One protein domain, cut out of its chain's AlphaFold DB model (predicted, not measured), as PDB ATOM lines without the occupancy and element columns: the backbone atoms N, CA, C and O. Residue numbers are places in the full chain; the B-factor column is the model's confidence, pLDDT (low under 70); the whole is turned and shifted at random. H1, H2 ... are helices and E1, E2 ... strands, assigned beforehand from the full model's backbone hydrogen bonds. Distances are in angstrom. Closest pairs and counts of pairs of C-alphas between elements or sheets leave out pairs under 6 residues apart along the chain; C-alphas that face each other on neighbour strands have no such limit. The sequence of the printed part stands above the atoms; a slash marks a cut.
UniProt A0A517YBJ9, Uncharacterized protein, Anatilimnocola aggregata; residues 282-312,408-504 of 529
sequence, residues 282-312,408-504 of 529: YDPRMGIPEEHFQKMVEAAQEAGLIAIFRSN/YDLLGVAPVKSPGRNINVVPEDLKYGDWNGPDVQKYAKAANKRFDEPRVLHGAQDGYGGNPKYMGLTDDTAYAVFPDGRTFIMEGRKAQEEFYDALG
ATOM      1  N   TYR A 282     160.931 257.573 198.603       95.69
ATOM      2  CA  TYR A 282     159.747 256.958 199.184       95.69
ATOM      3  C   TYR A 282     158.557 256.909 198.208       95.69
ATOM      4  O   TYR A 282     158.386 257.779 197.353       95.69
ATOM      5  N   ASP A 283     157.716 255.880 198.346       95.62
ATOM      6  CA  ASP A 283     156.440 255.746 197.640       95.62
ATOM      7  C   ASP A 283     155.371 255.277 198.646       95.62
ATOM      8  O   ASP A 283     155.551 254.226 199.266       95.62
ATOM      9  N   PRO A 284     154.243 255.991 198.816       95.62
ATOM     10  CA  PRO A 284     153.229 255.632 199.811       95.62
ATOM     11  C   PRO A 284     152.595 254.259 199.572       95.62
ATOM     12  O   PRO A 284     152.061 253.655 200.504       95.62
ATOM     13  N   ARG A 285     152.708 253.700 198.358       95.88
ATOM     14  CA  ARG A 285     152.257 252.333 198.061       95.88
ATOM     15  C   ARG A 285     153.036 251.255 198.819       95.88
ATOM     16  O   ARG A 285     152.575 250.121 198.861       95.88
ATOM     17  N   MET A 286     154.168 251.591 199.443       97.44
ATOM     18  CA  MET A 286     154.899 250.693 200.345       97.44
ATOM     19  C   MET A 286     154.111 250.377 201.630       97.44
ATOM     20  O   MET A 286     154.351 249.344 202.257       97.44
ATOM     21  N   GLY A 287     153.166 251.243 202.023       97.12
ATOM     22  CA  GLY A 287     152.342 251.056 203.222       97.12
ATOM     23  C   GLY A 287     153.074 251.291 204.546       97.12
ATOM     24  O   GLY A 287     152.584 250.884 205.595       97.12
ATOM     25  N   ILE A 288     154.241 251.932 204.513       98.00
ATOM     26  CA  ILE A 288     155.041 252.272 205.695       98.00
ATOM     27  C   ILE A 288     155.232 253.788 205.781       98.00
ATOM     28  O   ILE A 288     155.176 254.442 204.745       98.00
ATOM     29  N   PRO A 289     155.481 254.367 206.964       98.19
ATOM     30  CA  PRO A 289     155.864 255.772 207.064       98.19
ATOM     31  C   PRO A 289     157.203 256.068 206.371       98.19
ATOM     32  O   PRO A 289     158.107 255.230 206.363       98.19
ATOM     33  N   GLU A 290     157.353 257.278 205.833       97.75
ATOM     34  CA  GLU A 290     158.577 257.732 205.151       97.75
ATOM     35  C   GLU A 290     159.807 257.694 206.073       97.75
ATOM     36  O   GLU A 290     160.886 257.244 205.689       97.75
ATOM     37  N   GLU A 291     159.627 258.057 207.337       97.88
ATOM     38  CA  GLU A 291     160.651 257.981 208.374       97.88
ATOM     39  C   GLU A 291     161.113 256.539 208.655       97.88
ATOM     40  O   GLU A 291     162.266 256.309 209.017       97.88
ATOM     41  N   HIS A 292     160.245 255.541 208.459       98.38
ATOM     42  CA  HIS A 292     160.616 254.128 208.572       98.38
ATOM     43  C   HIS A 292     161.292 253.632 207.297       98.38
ATOM     44  O   HIS A 292     162.241 252.853 207.380       98.38
ATOM     45  N   PHE A 293     160.880 254.134 206.132       98.19
ATOM     46  CA  PHE A 293     161.591 253.890 204.882       98.19
ATOM     47  C   PHE A 293     163.051 254.370 204.961       98.19
ATOM     48  O   PHE A 293     163.959 253.612 204.621       98.19
ATOM     49  N   GLN A 294     163.307 255.568 205.491       98.06
ATOM     50  CA  GLN A 294     164.675 256.071 205.652       98.06
ATOM     51  C   GLN A 294     165.528 255.148 206.542       98.06
ATOM     52  O   GLN A 294     166.646 254.781 206.180       98.06
ATOM     53  N   LYS A 295     164.962 254.660 207.654       98.38
ATOM     54  CA  LYS A 295     165.610 253.667 208.530       98.38
ATOM     55  C   LYS A 295     165.892 252.340 207.811       98.38
ATOM     56  O   LYS A 295     166.912 251.704 208.083       98.38
ATOM     57  N   MET A 296     165.027 251.919 206.882       98.56
ATOM     58  CA  MET A 296     165.257 250.737 206.039       98.56
ATOM     59  C   MET A 296     166.405 250.938 205.048       98.56
ATOM     60  O   MET A 296     167.156 249.988 204.817       98.56
ATOM     61  N   VAL A 297     166.555 252.142 204.479       98.25
ATOM     62  CA  VAL A 297     167.687 252.500 203.605       98.25
ATOM     63  C   VAL A 297     168.994 252.450 204.390       98.25
ATOM     64  O   VAL A 297     169.943 251.799 203.959       98.25
ATOM     65  N   GLU A 298     169.034 253.044 205.582       98.25
ATOM     66  CA  GLU A 298     170.212 252.991 206.456       98.25
ATOM     67  C   GLU A 298     170.556 251.559 206.884       98.25
ATOM     68  O   GLU A 298     171.727 251.179 206.923       98.25
ATOM     69  N   ALA A 299     169.545 250.735 207.178       98.50
ATOM     70  CA  ALA A 299     169.744 249.322 207.482       98.50
ATOM     71  C   ALA A 299     170.284 248.544 206.270       98.50
ATOM     72  O   ALA A 299     171.184 247.717 206.423       98.50
ATOM     73  N   ALA A 300     169.784 248.835 205.064       97.94
ATOM     74  CA  ALA A 300     170.284 248.264 203.814       97.94
ATOM     75  C   ALA A 300     171.748 248.663 203.577       97.94
ATOM     76  O   ALA A 300     172.573 247.812 203.235       97.94
ATOM     77  N   GLN A 301     172.085 249.929 203.834       97.38
ATOM     78  CA  GLN A 301     173.440 250.465 203.749       97.38
ATOM     79  C   GLN A 301     174.396 249.800 204.739       97.38
ATOM     80  O   GLN A 301     175.434 249.292 204.318       97.38
ATOM     81  N   GLU A 302     174.033 249.731 206.024       97.69
ATOM     82  CA  GLU A 302     174.828 249.047 207.052       97.69
ATOM     83  C   GLU A 302     175.035 247.568 206.705       97.69
ATOM     84  O   GLU A 302     176.134 247.022 206.839       97.69
ATOM     85  N   ALA A 303     173.981 246.898 206.239       96.88
ATOM     86  CA  ALA A 303     174.056 245.485 205.925       96.88
ATOM     87  C   ALA A 303     174.789 245.208 204.598       96.88
ATOM     88  O   ALA A 303     175.331 244.110 204.424       96.88
ATOM     89  N   GLY A 304     174.845 246.177 203.679       96.25
ATOM     90  CA  GLY A 304     175.312 245.984 202.304       96.25
ATOM     91  C   GLY A 304     174.375 245.084 201.487       96.25
ATOM     92  O   GLY A 304     174.836 244.304 200.646       96.25
ATOM     93  N   LEU A 305     173.071 245.147 201.774       96.56
ATOM     94  CA  LEU A 305     172.042 244.250 201.244       96.56
ATOM     95  C   LEU A 305     170.917 245.046 200.572       96.56
ATOM     96  O   LEU A 305     170.587 246.147 200.990       96.56
ATOM     97  N   ILE A 306     170.308 244.458 199.550       96.38
ATOM     98  CA  ILE A 306     169.024 244.853 198.977       96.38
ATOM     99  C   ILE A 306     167.953 244.118 199.781       96.38
ATOM    100  O   ILE A 306     167.965 242.884 199.828       96.38
ATOM    101  N   ALA A 307     167.045 244.856 200.409       97.19
ATOM    102  CA  ALA A 307     165.911 244.281 201.125       97.19
ATOM    103  C   ALA A 307     164.651 244.392 200.276       97.19
ATOM    104  O   ALA A 307     164.398 245.424 199.660       97.19
ATOM    105  N   ILE A 308     163.877 243.319 200.221       96.69
ATOM    106  CA  ILE A 308     162.668 243.219 199.415       96.69
ATOM    107  C   ILE A 308     161.537 242.922 200.383       96.69
ATOM    108  O   ILE A 308     161.593 241.932 201.104       96.69
ATOM    109  N   PHE A 309     160.522 243.769 200.398       97.25
ATOM    110  CA  PHE A 309     159.407 243.705 201.331       97.25
ATOM    111  C   PHE A 309     158.095 243.523 200.592       97.25
ATOM    112  O   PHE A 309     157.930 243.984 199.460       97.25
ATOM    113  N   ARG A 310     157.125 242.922 201.269       95.81
ATOM    114  CA  ARG A 310     155.723 243.053 200.877       95.81
ATOM    115  C   ARG A 310     155.211 244.423 201.310       95.81
ATOM    116  O   ARG A 310     155.588 244.928 202.367       95.81
ATOM    117  N   SER A 311     154.362 245.044 200.495       96.62
ATOM    118  CA  SER A 311     153.704 246.285 200.903       96.62
ATOM    119  C   SER A 311     152.780 246.020 202.082       96.62
ATOM    120  O   SER A 311     151.977 245.082 202.041       96.62
ATOM    121  N   ASN A 312     152.835 246.879 203.092       96.38
ATOM    122  CA  ASN A 312     151.818 246.894 204.133       96.38
ATOM    123  C   ASN A 312     150.564 247.639 203.623       96.38
ATOM    124  O   ASN A 312     150.539 248.177 202.512       96.38
ATOM    125  N   TYR A 408     156.620 244.185 209.095       97.81
ATOM    126  CA  TYR A 408     157.409 244.390 207.879       97.81
ATOM    127  C   TYR A 408     157.894 243.052 207.334       97.81
ATOM    128  O   TYR A 408     159.044 242.654 207.522       97.81
ATOM    129  N   ASP A 409     156.980 242.392 206.624       94.94
ATOM    130  CA  ASP A 409     157.203 241.119 205.943       94.94
ATOM    131  C   ASP A 409     158.302 241.247 204.876       94.94
ATOM    132  O   ASP A 409     158.109 241.865 203.818       94.94
ATOM    133  N   LEU A 410     159.448 240.609 205.120       94.44
ATOM    134  CA  LEU A 410     160.470 240.430 204.099       94.44
ATOM    135  C   LEU A 410     159.982 239.424 203.058       94.44
ATOM    136  O   LEU A 410     159.651 238.283 203.363       94.44
ATOM    137  N   LEU A 411     159.998 239.837 201.799       92.31
ATOM    138  CA  LEU A 411     159.876 238.944 200.659       92.31
ATOM    139  C   LEU A 411     161.222 238.277 200.351       92.31
ATOM    140  O   LEU A 411     161.245 237.104 200.013       92.31
ATOM    141  N   GLY A 412     162.330 239.011 200.483       92.12
ATOM    142  CA  GLY A 412     163.666 238.550 200.106       92.12
ATOM    143  C   GLY A 412     164.770 239.477 200.598       92.12
ATOM    144  O   GLY A 412     164.543 240.663 200.840       92.12
ATOM    145  N   VAL A 413     165.987 238.949 200.716       93.31
ATOM    146  CA  VAL A 413     167.195 239.743 200.988       93.31
ATOM    147  C   VAL A 413     168.335 239.259 200.093       93.31
ATOM    148  O   VAL A 413     168.563 238.052 199.957       93.31
ATOM    149  N   ALA A 414     169.044 240.196 199.460       92.56
ATOM    150  CA  ALA A 414     170.087 239.902 198.480       92.56
ATOM    151  C   ALA A 414     171.329 240.795 198.666       92.56
ATOM    152  O   ALA A 414     171.198 242.015 198.726       92.56
ATOM    153  N   PRO A 415     172.555 240.254 198.702       92.38
ATOM    154  CA  PRO A 415     173.761 241.080 198.773       92.38
ATOM    155  C   PRO A 415     173.992 241.883 197.500       92.38
ATOM    156  O   PRO A 415     173.903 241.342 196.402       92.38
ATOM    157  N   VAL A 416     174.416 243.143 197.624       90.25
ATOM    158  CA  VAL A 416     174.688 243.991 196.444       90.25
ATOM    159  C   VAL A 416     175.790 243.412 195.553       90.25
ATOM    160  O   VAL A 416     175.700 243.487 194.330       90.25
ATOM    161  N   LYS A 417     176.827 242.810 196.152       88.19
ATOM    162  CA  LYS A 417     177.960 242.221 195.413       88.19
ATOM    163  C   LYS A 417     177.614 240.894 194.728       88.19
ATOM    164  O   LYS A 417     178.336 240.467 193.835       88.19
ATOM    165  N   SER A 418     176.538 240.236 195.150       86.25
ATOM    166  CA  SER A 418     176.119 238.926 194.645       86.25
ATOM    167  C   SER A 418     174.591 238.782 194.704       86.25
ATOM    168  O   SER A 418     174.079 237.899 195.392       86.25
ATOM    169  N   PRO A 419     173.835 239.620 193.968       86.25
ATOM    170  CA  PRO A 419     172.381 239.731 194.129       86.25
ATOM    171  C   PRO A 419     171.626 238.428 193.824       86.25
ATOM    172  O   PRO A 419     170.555 238.178 194.372       86.25
ATOM    173  N   GLY A 420     172.216 237.558 192.999       83.25
ATOM    174  CA  GLY A 420     171.655 236.248 192.683       83.25
ATOM    175  C   GLY A 420     171.773 235.199 193.798       83.25
ATOM    176  O   GLY A 420     171.091 234.178 193.740       83.25
ATOM    177  N   ARG A 421     172.615 235.436 194.816       80.81
ATOM    178  CA  ARG A 421     172.937 234.467 195.877       80.81
ATOM    179  C   ARG A 421     171.775 234.290 196.848       80.81
ATOM    180  O   ARG A 421     171.542 235.175 197.667       80.81
ATOM    181  N   ASN A 422     171.140 233.122 196.841       74.00
ATOM    182  CA  ASN A 422     170.184 232.708 197.868       74.00
ATOM    183  C   ASN A 422     170.864 231.737 198.855       74.00
ATOM    184  O   ASN A 422     171.299 230.668 198.439       74.00
ATOM    185  N   ILE A 423     171.006 232.117 200.133       65.81
ATOM    186  CA  ILE A 423     171.621 231.267 201.182       65.81
ATOM    187  C   ILE A 423     170.562 230.645 202.106       65.81
ATOM    188  O   ILE A 423     170.899 230.099 203.154       65.81
ATOM    189  N   ASN A 424     169.274 230.722 201.766       64.88
ATOM    190  CA  ASN A 424     168.253 230.038 202.552       64.88
ATOM    191  C   ASN A 424     168.335 228.531 202.258       64.88
ATOM    192  O   ASN A 424     167.718 228.017 201.326       64.88
ATOM    193  N   VAL A 425     169.158 227.825 203.036       58.50
ATOM    194  CA  VAL A 425     169.210 226.362 203.057       58.50
ATOM    195  C   VAL A 425     168.089 225.889 203.975       58.50
ATOM    196  O   VAL A 425     168.205 225.982 205.192       58.50
ATOM    197  N   VAL A 426     166.995 225.414 203.384       56.41
ATOM    198  CA  VAL A 426     165.924 224.722 204.113       56.41
ATOM    199  C   VAL A 426     166.266 223.230 204.138       56.41
ATOM    200  O   VAL A 426     166.301 222.637 203.051       56.41
ATOM    201  N   PRO A 427     166.522 222.627 205.314       58.62
ATOM    202  CA  PRO A 427     166.691 221.181 205.458       58.62
ATOM    203  C   PRO A 427     165.525 220.411 204.817       58.62
ATOM    204  O   PRO A 427     164.371 220.830 204.917       58.62
ATOM    205  N   GLU A 428     165.810 219.316 204.106       56.69
ATOM    206  CA  GLU A 428     164.790 218.554 203.356       56.69
ATOM    207  C   GLU A 428     163.730 217.904 204.258       56.69
ATOM    208  O   GLU A 428     162.589 217.706 203.835       56.69
ATOM    209  N   ASP A 429     164.090 217.618 205.506       59.62
ATOM    210  CA  ASP A 429     163.259 217.004 206.540       59.62
ATOM    211  C   ASP A 429     162.320 217.995 207.248       59.62
ATOM    212  O   ASP A 429     161.353 217.582 207.891       59.62
ATOM    213  N   LEU A 430     162.528 219.306 207.081       54.38
ATOM    214  CA  LEU A 430     161.730 220.339 207.737       54.38
ATOM    215  C   LEU A 430     160.880 221.113 206.721       54.38
ATOM    216  O   LEU A 430     161.246 222.175 206.216       54.38
ATOM    217  N   LYS A 431     159.682 220.579 206.444       53.44
ATOM    218  CA  LYS A 431     158.708 221.178 205.510       53.44
ATOM    219  C   LYS A 431     158.151 222.537 205.959       53.44
ATOM    220  O   LYS A 431     157.639 223.271 205.117       53.44
ATOM    221  N   TYR A 432     158.237 222.879 207.246       55.62
ATOM    222  CA  TYR A 432     157.601 224.070 207.814       55.62
ATOM    223  C   TYR A 432     158.489 224.697 208.897       55.62
ATOM    224  O   TYR A 432     158.889 224.014 209.836       55.62
ATOM    225  N   GLY A 433     158.801 225.989 208.773       58.97
ATOM    226  CA  GLY A 433     159.608 226.728 209.748       58.97
ATOM    227  C   GLY A 433     159.942 228.140 209.274       58.97
ATOM    228  O   GLY A 433     159.949 228.388 208.071       58.97
ATOM    229  N   ASP A 434     160.182 229.053 210.219       66.75
ATOM    230  CA  ASP A 434     160.701 230.399 209.954       66.75
ATOM    231  C   ASP A 434     162.212 230.357 209.695       66.75
ATOM    232  O   ASP A 434     163.030 230.319 210.620       66.75
ATOM    233  N   TRP A 435     162.579 230.307 208.414       71.00
ATOM    234  CA  TRP A 435     163.962 230.155 207.978       71.00
ATOM    235  C   TRP A 435     164.643 231.507 207.813       71.00
ATOM    236  O   TRP A 435     164.490 232.208 206.813       71.00
ATOM    237  N   ASN A 436     165.469 231.837 208.798       78.00
ATOM    238  CA  ASN A 436     166.258 233.057 208.816       78.00
ATOM    239  C   ASN A 436     167.702 232.777 208.385       78.00
ATOM    240  O   ASN A 436     168.548 232.444 209.215       78.00
ATOM    241  N   GLY A 437     167.999 232.934 207.091       82.19
ATOM    242  CA  GLY A 437     169.377 232.914 206.595       82.19
ATOM    243  C   GLY A 437     170.225 234.071 207.156       82.19
ATOM    244  O   GLY A 437     169.682 235.076 207.624       82.19
ATOM    245  N   PRO A 438     171.568 233.994 207.081       87.88
ATOM    246  CA  PRO A 438     172.458 234.991 207.685       87.88
ATOM    247  C   PRO A 438     172.249 236.409 207.132       87.88
ATOM    248  O   PRO A 438     172.345 237.380 207.880       87.88
ATOM    249  N   ASP A 439     171.915 236.546 205.844       91.00
ATOM    250  CA  ASP A 439     171.624 237.848 205.228       91.00
ATOM    251  C   ASP A 439     170.314 238.451 205.781       91.00
ATOM    252  O   ASP A 439     170.256 239.647 206.068       91.00
ATOM    253  N   VAL A 440     169.292 237.618 206.010       92.31
ATOM    254  CA  VAL A 440     168.020 238.030 206.624       92.31
ATOM    255  C   VAL A 440     168.240 238.471 208.067       92.31
ATOM    256  O   VAL A 440     167.845 239.576 208.430       92.31
ATOM    257  N   GLN A 441     168.950 237.671 208.869       93.12
ATOM    258  CA  GLN A 441     169.275 238.015 210.259       93.12
ATOM    259  C   GLN A 441     170.086 239.311 210.351       93.12
ATOM    260  O   GLN A 441     169.805 240.168 211.192       93.12
ATOM    261  N   LYS A 442     171.079 239.477 209.467       95.31
ATOM    262  CA  LYS A 442     171.903 240.686 209.399       95.31
ATOM    263  C   LYS A 442     171.047 241.917 209.113       95.31
ATOM    264  O   LYS A 442     171.184 242.920 209.812       95.31
ATOM    265  N   TYR A 443     170.164 241.836 208.117       97.12
ATOM    266  CA  TYR A 443     169.272 242.938 207.778       97.12
ATOM    267  C   TYR A 443     168.263 243.226 208.895       97.12
ATOM    268  O   TYR A 443     168.159 244.366 209.337       97.12
ATOM    269  N   ALA A 444     167.566 242.205 209.402       96.94
ATOM    270  CA  ALA A 444     166.566 242.349 210.457       96.94
ATOM    271  C   ALA A 444     167.166 242.975 211.724       96.94
ATOM    272  O   ALA A 444     166.588 243.905 212.284       96.94
ATOM    273  N   LYS A 445     168.374 242.553 212.131       97.56
ATOM    274  CA  LYS A 445     169.115 243.169 213.243       97.56
ATOM    275  C   LYS A 445     169.431 244.643 212.977       97.56
ATOM    276  O   LYS A 445     169.274 245.470 213.874       97.56
ATOM    277  N   ALA A 446     169.878 244.979 211.765       98.12
ATOM    278  CA  ALA A 446     170.174 246.358 211.387       98.12
ATOM    279  C   ALA A 446     168.907 247.232 211.336       98.12
ATOM    280  O   ALA A 446     168.952 248.390 211.748       98.12
ATOM    281  N   ALA A 447     167.779 246.695 210.872       98.12
ATOM    282  CA  ALA A 447     166.523 247.426 210.755       98.12
ATOM    283  C   ALA A 447     165.828 247.604 212.116       98.12
ATOM    284  O   ALA A 447     165.533 248.728 212.518       98.12
ATOM    285  N   ASN A 448     165.639 246.522 212.877       98.38
ATOM    286  CA  ASN A 448     164.871 246.547 214.127       98.38
ATOM    287  C   ASN A 448     165.491 247.421 215.219       98.38
ATOM    288  O   ASN A 448     164.752 247.985 216.015       98.38
ATOM    289  N   LYS A 449     166.819 247.607 215.241       98.00
ATOM    290  CA  LYS A 449     167.458 248.537 216.192       98.00
ATOM    291  C   LYS A 449     167.189 250.023 215.890       98.00
ATOM    292  O   LYS A 449     167.580 250.870 216.684       98.00
ATOM    293  N   ARG A 450     166.613 250.346 214.723       97.88
ATOM    294  CA  ARG A 450     166.308 251.722 214.285       97.88
ATOM    295  C   ARG A 450     164.830 252.074 214.414       97.88
ATOM    296  O   ARG A 450     164.480 253.255 214.468       97.88
ATOM    297  N   PHE A 451     163.951 251.077 214.391       97.19
ATOM    298  CA  PHE A 451     162.519 251.288 214.558       97.19
ATOM    299  C   PHE A 451     162.165 251.596 216.016       97.19
ATOM    300  O   PHE A 451     162.981 251.444 216.919       97.19
ATOM    301  N   ASP A 452     160.949 252.089 216.212       94.38
ATOM    302  CA  ASP A 452     160.334 252.300 217.525       94.38
ATOM    303  C   ASP A 452     160.150 250.987 218.305       94.38
ATOM    304  O   ASP A 452     160.232 250.967 219.529       94.38
ATOM    305  N   GLU A 453     159.970 249.885 217.582       96.06
ATOM    306  CA  GLU A 453     159.947 248.517 218.091       96.06
ATOM    307  C   GLU A 453     160.390 247.542 216.983       96.06
ATOM    308  O   GLU A 453     160.425 247.919 215.805       96.06
ATOM    309  N   PRO A 454     160.720 246.277 217.296       97.31
ATOM    310  CA  PRO A 454     160.975 245.275 216.268       97.31
ATOM    311  C   PRO A 454     159.764 245.099 215.336       97.31
ATOM    312  O   PRO A 454     158.665 244.784 215.782       97.31
ATOM    313  N   ARG A 455     159.975 245.283 214.027       97.81
ATOM    314  CA  ARG A 455     158.927 245.176 212.993       97.81
ATOM    315  C   ARG A 455     159.275 244.198 211.878       97.81
ATOM    316  O   ARG A 455     158.379 243.741 211.192       97.81
ATOM    317  N   VAL A 456     160.543 243.840 211.695       97.19
ATOM    318  CA  VAL A 456     160.960 242.737 210.816       97.19
ATOM    319  C   VAL A 456     161.069 241.491 211.684       97.19
ATOM    320  O   VAL A 456     162.100 241.274 212.321       97.19
ATOM    321  N   LEU A 457     159.971 240.748 211.806       93.75
ATOM    322  CA  LEU A 457     159.847 239.676 212.801       93.75
ATOM    323  C   LEU A 457     160.062 238.275 212.228       93.75
ATOM    324  O   LEU A 457     160.409 237.372 212.979       93.75
ATOM    325  N   HIS A 458     159.876 238.123 210.920       89.38
ATOM    326  CA  HIS A 458     159.880 236.841 210.231       89.38
ATOM    327  C   HIS A 458     161.010 236.783 209.204       89.38
ATOM    328  O   HIS A 458     161.484 237.808 208.699       89.38
ATOM    329  N   GLY A 459     161.388 235.567 208.842       87.31
ATOM    330  CA  GLY A 459     162.275 235.272 207.737       87.31
ATOM    331  C   GLY A 459     161.690 235.656 206.389       87.31
ATOM    332  O   GLY A 459     160.481 235.835 206.221       87.31
ATOM    333  N   ALA A 460     162.586 235.795 205.414       88.81
ATOM    334  CA  ALA A 460     162.215 236.210 204.076       88.81
ATOM    335  C   ALA A 460     161.349 235.157 203.380       88.81
ATOM    336  O   ALA A 460     161.645 233.960 203.418       88.81
ATOM    337  N   GLN A 461     160.286 235.611 202.714       85.75
ATOM    338  CA  GLN A 461     159.292 234.701 202.169       85.75
ATOM    339  C   GLN A 461     159.830 233.825 201.024       85.75
ATOM    340  O   GLN A 461     159.365 232.698 200.842       85.75
ATOM    341  N   ASP A 462     160.854 234.307 200.312       80.50
ATOM    342  CA  ASP A 462     161.624 233.566 199.305       80.50
ATOM    343  C   ASP A 462     162.452 232.401 199.879       80.50
ATOM    344  O   ASP A 462     163.038 231.625 199.120       80.50
ATOM    345  N   GLY A 463     162.485 232.262 201.209       72.69
ATOM    346  CA  GLY A 463     163.078 231.149 201.944       72.69
ATOM    347  C   GLY A 463     162.109 230.039 202.373       72.69
ATOM    348  O   GLY A 463     162.589 228.987 202.779       72.69
ATOM    349  N   TYR A 464     160.781 230.207 202.289       68.81
ATOM    350  CA  TYR A 464     159.821 229.147 202.672       68.81
ATOM    351  C   TYR A 464     159.601 228.131 201.525       68.81
ATOM    352  O   TYR A 464     159.549 228.523 200.364       68.81
ATOM    353  N   GLY A 465     159.489 226.823 201.826       48.75
ATOM    354  CA  GLY A 465     159.502 225.706 200.848       48.75
ATOM    355  C   GLY A 465     158.161 225.322 200.175       48.75
ATOM    356  O   GLY A 465     157.100 225.563 200.746       48.75
ATOM    357  N   GLY A 466     158.214 224.719 198.957       51.06
ATOM    358  CA  GLY A 466     157.030 224.319 198.142       51.06
ATOM    359  C   GLY A 466     156.847 224.663 196.618       51.06
ATOM    360  O   GLY A 466     155.816 224.259 196.096       51.06
ATOM    361  N   ASN A 467     157.729 225.344 195.850       45.25
ATOM    362  CA  ASN A 467     157.580 225.594 194.382       45.25
ATOM    363  C   ASN A 467     158.958 225.877 193.703       45.25
ATOM    364  O   ASN A 467     159.762 226.595 194.298       45.25
ATOM    365  N   PRO A 468     159.287 225.361 192.494       59.12
ATOM    366  CA  PRO A 468     160.681 225.239 192.039       59.12
ATOM    367  C   PRO A 468     161.412 226.484 191.516       59.12
ATOM    368  O   PRO A 468     162.609 226.351 191.292       59.12
ATOM    369  N   LYS A 469     160.778 227.649 191.280       61.09
ATOM    370  CA  LYS A 469     161.481 228.834 190.717       61.09
ATOM    371  C   LYS A 469     161.596 230.019 191.691       61.09
ATOM    372  O   LYS A 469     162.710 230.373 192.056       61.09
ATOM    373  N   TYR A 470     160.480 230.580 192.171       62.00
ATOM    374  CA  TYR A 470     160.458 231.726 193.102       62.00
ATOM    375  C   TYR A 470     159.301 231.616 194.094       62.00
ATOM    376  O   TYR A 470     158.186 232.073 193.845       62.00
ATOM    377  N   MET A 471     159.538 230.967 195.227       68.69
ATOM    378  CA  MET A 471     158.529 230.912 196.279       68.69
ATOM    379  C   MET A 471     158.365 232.221 197.023       68.69
ATOM    380  O   MET A 471     159.236 233.078 197.001       68.69
ATOM    381  N   GLY A 472     157.212 232.366 197.671       72.19
ATOM    382  CA  GLY A 472     156.910 233.518 198.509       72.19
ATOM    383  C   GLY A 472     156.425 234.749 197.753       72.19
ATOM    384  O   GLY A 472     155.867 235.637 198.389       72.19
ATOM    385  N   LEU A 473     156.547 234.777 196.421       86.06
ATOM    386  CA  LEU A 473     155.977 235.849 195.610       86.06
ATOM    387  C   LEU A 473     154.466 235.943 195.823       86.06
ATOM    388  O   LEU A 473     153.761 234.926 195.845       86.06
ATOM    389  N   THR A 474     153.991 237.172 195.978       86.12
ATOM    390  CA  THR A 474     152.593 237.505 196.269       86.12
ATOM    391  C   THR A 474     151.944 238.175 195.064       86.12
ATOM    392  O   THR A 474     152.624 238.796 194.253       86.12
ATOM    393  N   ASP A 475     150.620 238.088 194.967       89.56
ATOM    394  CA  ASP A 475     149.843 238.859 193.993       89.56
ATOM    395  C   ASP A 475     149.651 240.327 194.441       89.56
ATOM    396  O   ASP A 475     149.189 241.157 193.662       89.56
ATOM    397  N   ASP A 476     150.061 240.667 195.670       91.19
ATOM    398  CA  ASP A 476     150.105 242.039 196.190       91.19
ATOM    399  C   ASP A 476     151.290 242.857 195.629       91.19
ATOM    400  O   ASP A 476     152.191 242.355 194.949       91.19
ATOM    401  N   THR A 477     151.333 244.140 195.989       95.31
ATOM    402  CA  THR A 477     152.506 244.994 195.792       95.31
ATOM    403  C   THR A 477     153.665 244.554 196.695       95.31
ATOM    404  O   THR A 477     153.504 244.244 197.876       95.31
ATOM    405  N   ALA A 478     154.871 244.574 196.145       96.88
ATOM    406  CA  ALA A 478     156.123 244.448 196.874       96.88
ATOM    407  C   ALA A 478     157.037 245.627 196.528       96.88
ATOM    408  O   ALA A 478     156.808 246.350 195.554       96.88
ATOM    409  N   TYR A 479     158.090 245.832 197.309       97.94
ATOM    410  CA  TYR A 479     159.081 246.854 197.008       97.94
ATOM    411  C   TYR A 479     160.487 246.440 197.418       97.94
ATOM    412  O   TYR A 479     160.684 245.762 198.421       97.94
ATOM    413  N   ALA A 480     161.472 246.850 196.626       97.62
ATOM    414  CA  ALA A 480     162.883 246.686 196.938       97.62
ATOM    415  C   ALA A 480     163.472 248.006 197.442       97.62
ATOM    416  O   ALA A 480     163.183 249.066 196.884       97.62
ATOM    417  N   VAL A 481     164.322 247.920 198.461       97.81
ATOM    418  CA  VAL A 481     165.075 249.019 199.068       97.81
ATOM    419  C   VAL A 481     166.561 248.739 198.874       97.81
ATOM    420  O   VAL A 481     167.082 247.722 199.340       97.81
ATOM    421  N   PHE A 482     167.241 249.632 198.161       97.12
ATOM    422  CA  PHE A 482     168.673 249.537 197.899       97.12
ATOM    423  C   PHE A 482     169.474 250.354 198.929       97.12
ATOM    424  O   PHE A 482     168.983 251.375 199.413       97.12
ATOM    425  N   PRO A 483     170.739 249.976 199.205       96.06
ATOM    426  CA  PRO A 483     171.642 250.710 200.103       96.06
ATOM    427  C   PRO A 483     171.873 252.191 199.797       96.06
ATOM    428  O   PRO A 483     172.342 252.923 200.656       96.06
ATOM    429  N   ASP A 484     171.600 252.628 198.571       90.88
ATOM    430  CA  ASP A 484     171.797 254.007 198.122       90.88
ATOM    431  C   ASP A 484     170.483 254.800 198.024       90.88
ATOM    432  O   ASP A 484     170.415 255.824 197.342       90.88
ATOM    433  N   GLY A 485     169.419 254.306 198.664       92.56
ATOM    434  CA  GLY A 485     168.110 254.961 198.705       92.56
ATOM    435  C   GLY A 485     167.288 254.816 197.423       92.56
ATOM    436  O   GLY A 485     166.201 255.397 197.312       92.56
ATOM    437  N   ARG A 486     167.770 254.049 196.435       94.06
ATOM    438  CA  ARG A 486     166.938 253.648 195.296       94.06
ATOM    439  C   ARG A 486     165.883 252.634 195.727       94.06
ATOM    440  O   ARG A 486     166.092 251.824 196.630       94.06
ATOM    441  N   THR A 487     164.758 252.662 195.029       95.44
ATOM    442  CA  THR A 487     163.603 251.809 195.276       95.44
ATOM    443  C   THR A 487     163.022 251.263 193.983       95.44
ATOM    444  O   THR A 487     163.181 251.838 192.902       95.44
ATOM    445  N   PHE A 488     162.329 250.135 194.086       96.38
ATOM    446  CA  PHE A 488     161.566 249.569 192.981       96.38
ATOM    447  C   PHE A 488     160.248 249.016 193.501       96.38
ATOM    448  O   PHE A 488     160.263 248.203 194.416       96.38
ATOM    449  N   ILE A 489     159.125 249.469 192.938       97.19
ATOM    450  CA  ILE A 489     157.788 248.967 193.275       97.19
ATOM    451  C   ILE A 489     157.428 247.877 192.271       97.19
ATOM    452  O   ILE A 489     157.455 248.125 191.067       97.19
ATOM    453  N   MET A 490     157.082 246.701 192.777       96.94
ATOM    454  CA  MET A 490     156.674 245.534 192.005       96.94
ATOM    455  C   MET A 490     155.178 245.315 192.224       96.94
ATOM    456  O   MET A 490     154.762 244.967 193.326       96.94
ATOM    457  N   GLU A 491     154.364 245.541 191.196       95.69
ATOM    458  CA  GLU A 491     152.912 245.352 191.271       95.69
ATOM    459  C   GLU A 491     152.548 243.930 190.832       95.69
ATOM    460  O   GLU A 491     152.605 243.592 189.648       95.69
ATOM    461  N   GLY A 492     152.203 243.091 191.811       93.69
ATOM    462  CA  GLY A 492     151.822 241.700 191.603       93.69
ATOM    463  C   GLY A 492     152.988 240.751 191.325       93.69
ATOM    464  O   GLY A 492     154.152 241.144 191.195       93.69
ATOM    465  N   ARG A 493     152.652 239.461 191.228       92.12
ATOM    466  CA  ARG A 493     153.625 238.365 191.129       92.12
ATOM    467  C   ARG A 493     154.558 238.506 189.928       92.12
ATOM    468  O   ARG A 493     155.764 238.368 190.090       92.12
ATOM    469  N   LYS A 494     154.030 238.832 188.744       92.25
ATOM    470  CA  LYS A 494     154.828 238.931 187.509       92.25
ATOM    471  C   LYS A 494     155.966 239.955 187.625       92.25
ATOM    472  O   LYS A 494     157.099 239.653 187.272       92.25
ATOM    473  N   ALA A 495     155.692 241.142 188.171       93.25
ATOM    474  CA  ALA A 495     156.719 242.168 188.366       93.25
ATOM    475  C   ALA A 495     157.780 241.744 189.397       93.25
ATOM    476  O   ALA A 495     158.943 242.133 189.296       93.25
ATOM    477  N   GLN A 496     157.389 240.939 190.390       93.19
ATOM    478  CA  GLN A 496     158.327 240.358 191.347       93.19
ATOM    479  C   GLN A 496     159.202 239.286 190.685       93.19
ATOM    480  O   GLN A 496     160.410 239.291 190.898       93.19
ATOM    481  N   GLU A 497     158.636 238.415 189.846       90.50
ATOM    482  CA  GLU A 497     159.398 237.425 189.067       90.50
ATOM    483  C   GLU A 497     160.427 238.106 188.166       90.50
ATOM    484  O   GLU A 497     161.604 237.766 188.234       90.50
ATOM    485  N   GLU A 498     160.021 239.131 187.410       91.25
ATOM    486  CA  GLU A 498     160.922 239.920 186.561       91.25
ATOM    487  C   GLU A 498     162.061 240.556 187.376       91.25
ATOM    488  O   GLU A 498     163.217 240.554 186.949       91.25
ATOM    489  N   PHE A 499     161.764 241.056 188.581       93.25
ATOM    490  CA  PHE A 499     162.780 241.595 189.484       93.25
ATOM    491  C   PHE A 499     163.755 240.529 189.991       93.25
ATOM    492  O   PHE A 499     164.965 240.764 190.031       93.25
ATOM    493  N   TYR A 500     163.258 239.348 190.351       90.88
ATOM    494  CA  TYR A 500     164.077 238.232 190.819       90.88
ATOM    495  C   TYR A 500     164.931 237.633 189.692       90.88
ATOM    496  O   TYR A 500     166.125 237.392 189.893       90.88
ATOM    497  N   ASP A 501     164.362 237.467 188.498       88.69
ATOM    498  CA  ASP A 501     165.080 237.077 187.284       88.69
ATOM    499  C   ASP A 501     166.188 238.104 186.982       88.69
ATOM    500  O   ASP A 501     167.346 237.724 186.784       88.69
ATOM    501  N   ALA A 502     165.891 239.409 187.064       90.19
ATOM    502  CA  ALA A 502     166.894 240.458 186.897       90.19
ATOM    503  C   ALA A 502     167.988 240.374 187.965       90.19
ATOM    504  O   ALA A 502     169.166 240.395 187.625       90.19
ATOM    505  N   LEU A 503     167.666 240.177 189.250       88.81
ATOM    506  CA  LEU A 503     168.678 239.928 190.289       88.81
ATOM    507  C   LEU A 503     169.600 238.748 189.931       88.81
ATOM    508  O   LEU A 503     170.752 238.720 190.382       88.81
ATOM    509  N   GLY A 504     169.160 237.847 189.049       87.00
ATOM    510  CA  GLY A 504     169.786 236.561 188.777       87.00
ATOM    511  C   GLY A 504     169.559 235.619 189.949       87.00
ATOM    512  O   GLY A 504     170.438 234.816 190.262       87.00
TER     513      GLY A 504
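AT A GLANCE: This is residues 282 to 312 and 408 to 504 of the 529 residues of an uncharacterized protein of Anatilimnocola aggregata (UniProt A0A517YBJ9). A four-stranded sheet forms the middle layer of this domain, with helices H1 and H2 over one face and the single helix H3 over the other. Two long loops, residues 416 to 437 and 449 to 476, reach in part well beyond the edge strand E2, and their C-alphas lie up to 25 A and 20 A from the mean of all C-alphas. The printed part has 128 residues, with three named helices and four named strands in the order H1 E1 E2 H2 E3 E4 H3; the sheet, ordered E2 E1 E3 E4, is antiparallel throughout. The class is mixed, helices and strands, though under half of the residues are in named elements. The whole is compact, with a radius of gyration of the C-alphas of 13.5 A, and spans 40 by 29 by 27 A.

HOW THE PARTS SIT: In the sheet, E1, residues 305 to 310, is the antiparallel neighbour of E2, residues 410 to 415, with N 308 and O 412 at 2.8 A, within hydrogen-bond range. E1 is also antiparallel to E3, residues 477 to 481, with N 309 and O 479 at 2.8 A. E3 forms a hairpin with E4, residues 486 to 491, with N 478 and O 490 at 2.8 A. H2, residues 438 to 448, is on the sheet at a height of 8.9 A, over E2 and E1; it runs across the strands, at 69 degrees to E1 on the local plane. The closest C-alphas of E2 and H2 are those of Val 413 and Val 440, 5.9 A apart. E2, H2 and E3 make a split strand-helix-strand unit, two strands running the same way with E1 between them, and its crossover is left-handed. H1, residues 290 to 303, is on the same face as H2, at a height of 9.1 A, over E1 and only just over E3, where 3 of its C-alphas fall. H1 and H2 touch at a steep tilt of 39 degrees, opposite ways; their closest C-alphas, of Ala 299 and Ala 446, are 4.9 A apart. H3, residues 492 to 503, is on the opposite face at a height of 8.9 A, giving three layers, helices on both faces of a sheet; it runs along the strands, at 8 degrees to E3 on the local plane. In H1, H2 and H3 every O i to N i+4 pair is within hydrogen-bond range.

IN THESE COORDINATES: H1 begins with C-alpha 290 at (158.577, 257.732, 205.151) and is 19.8 A long. E1 measures 16.4 A, E2 14.3 A, H2 15.3 A, E3 13.6 A and E4 16.8 A. H3, 17.0 A long, ends with C-alpha 503 at (168.678, 239.928, 190.289).

THE WHOLE: The two C-alphas farthest apart, of Glu 291 and Asp 429, are 41.1 A apart. Residues 313 to 407 are not printed, and C-alphas 312 and 408 are 7.2 A apart across this cut. The links E2 to H2 and H2 to E3 are long. The mean pLDDT of the printed part is 87.7; residues 423 to 434 and 464 to 471 are under 70.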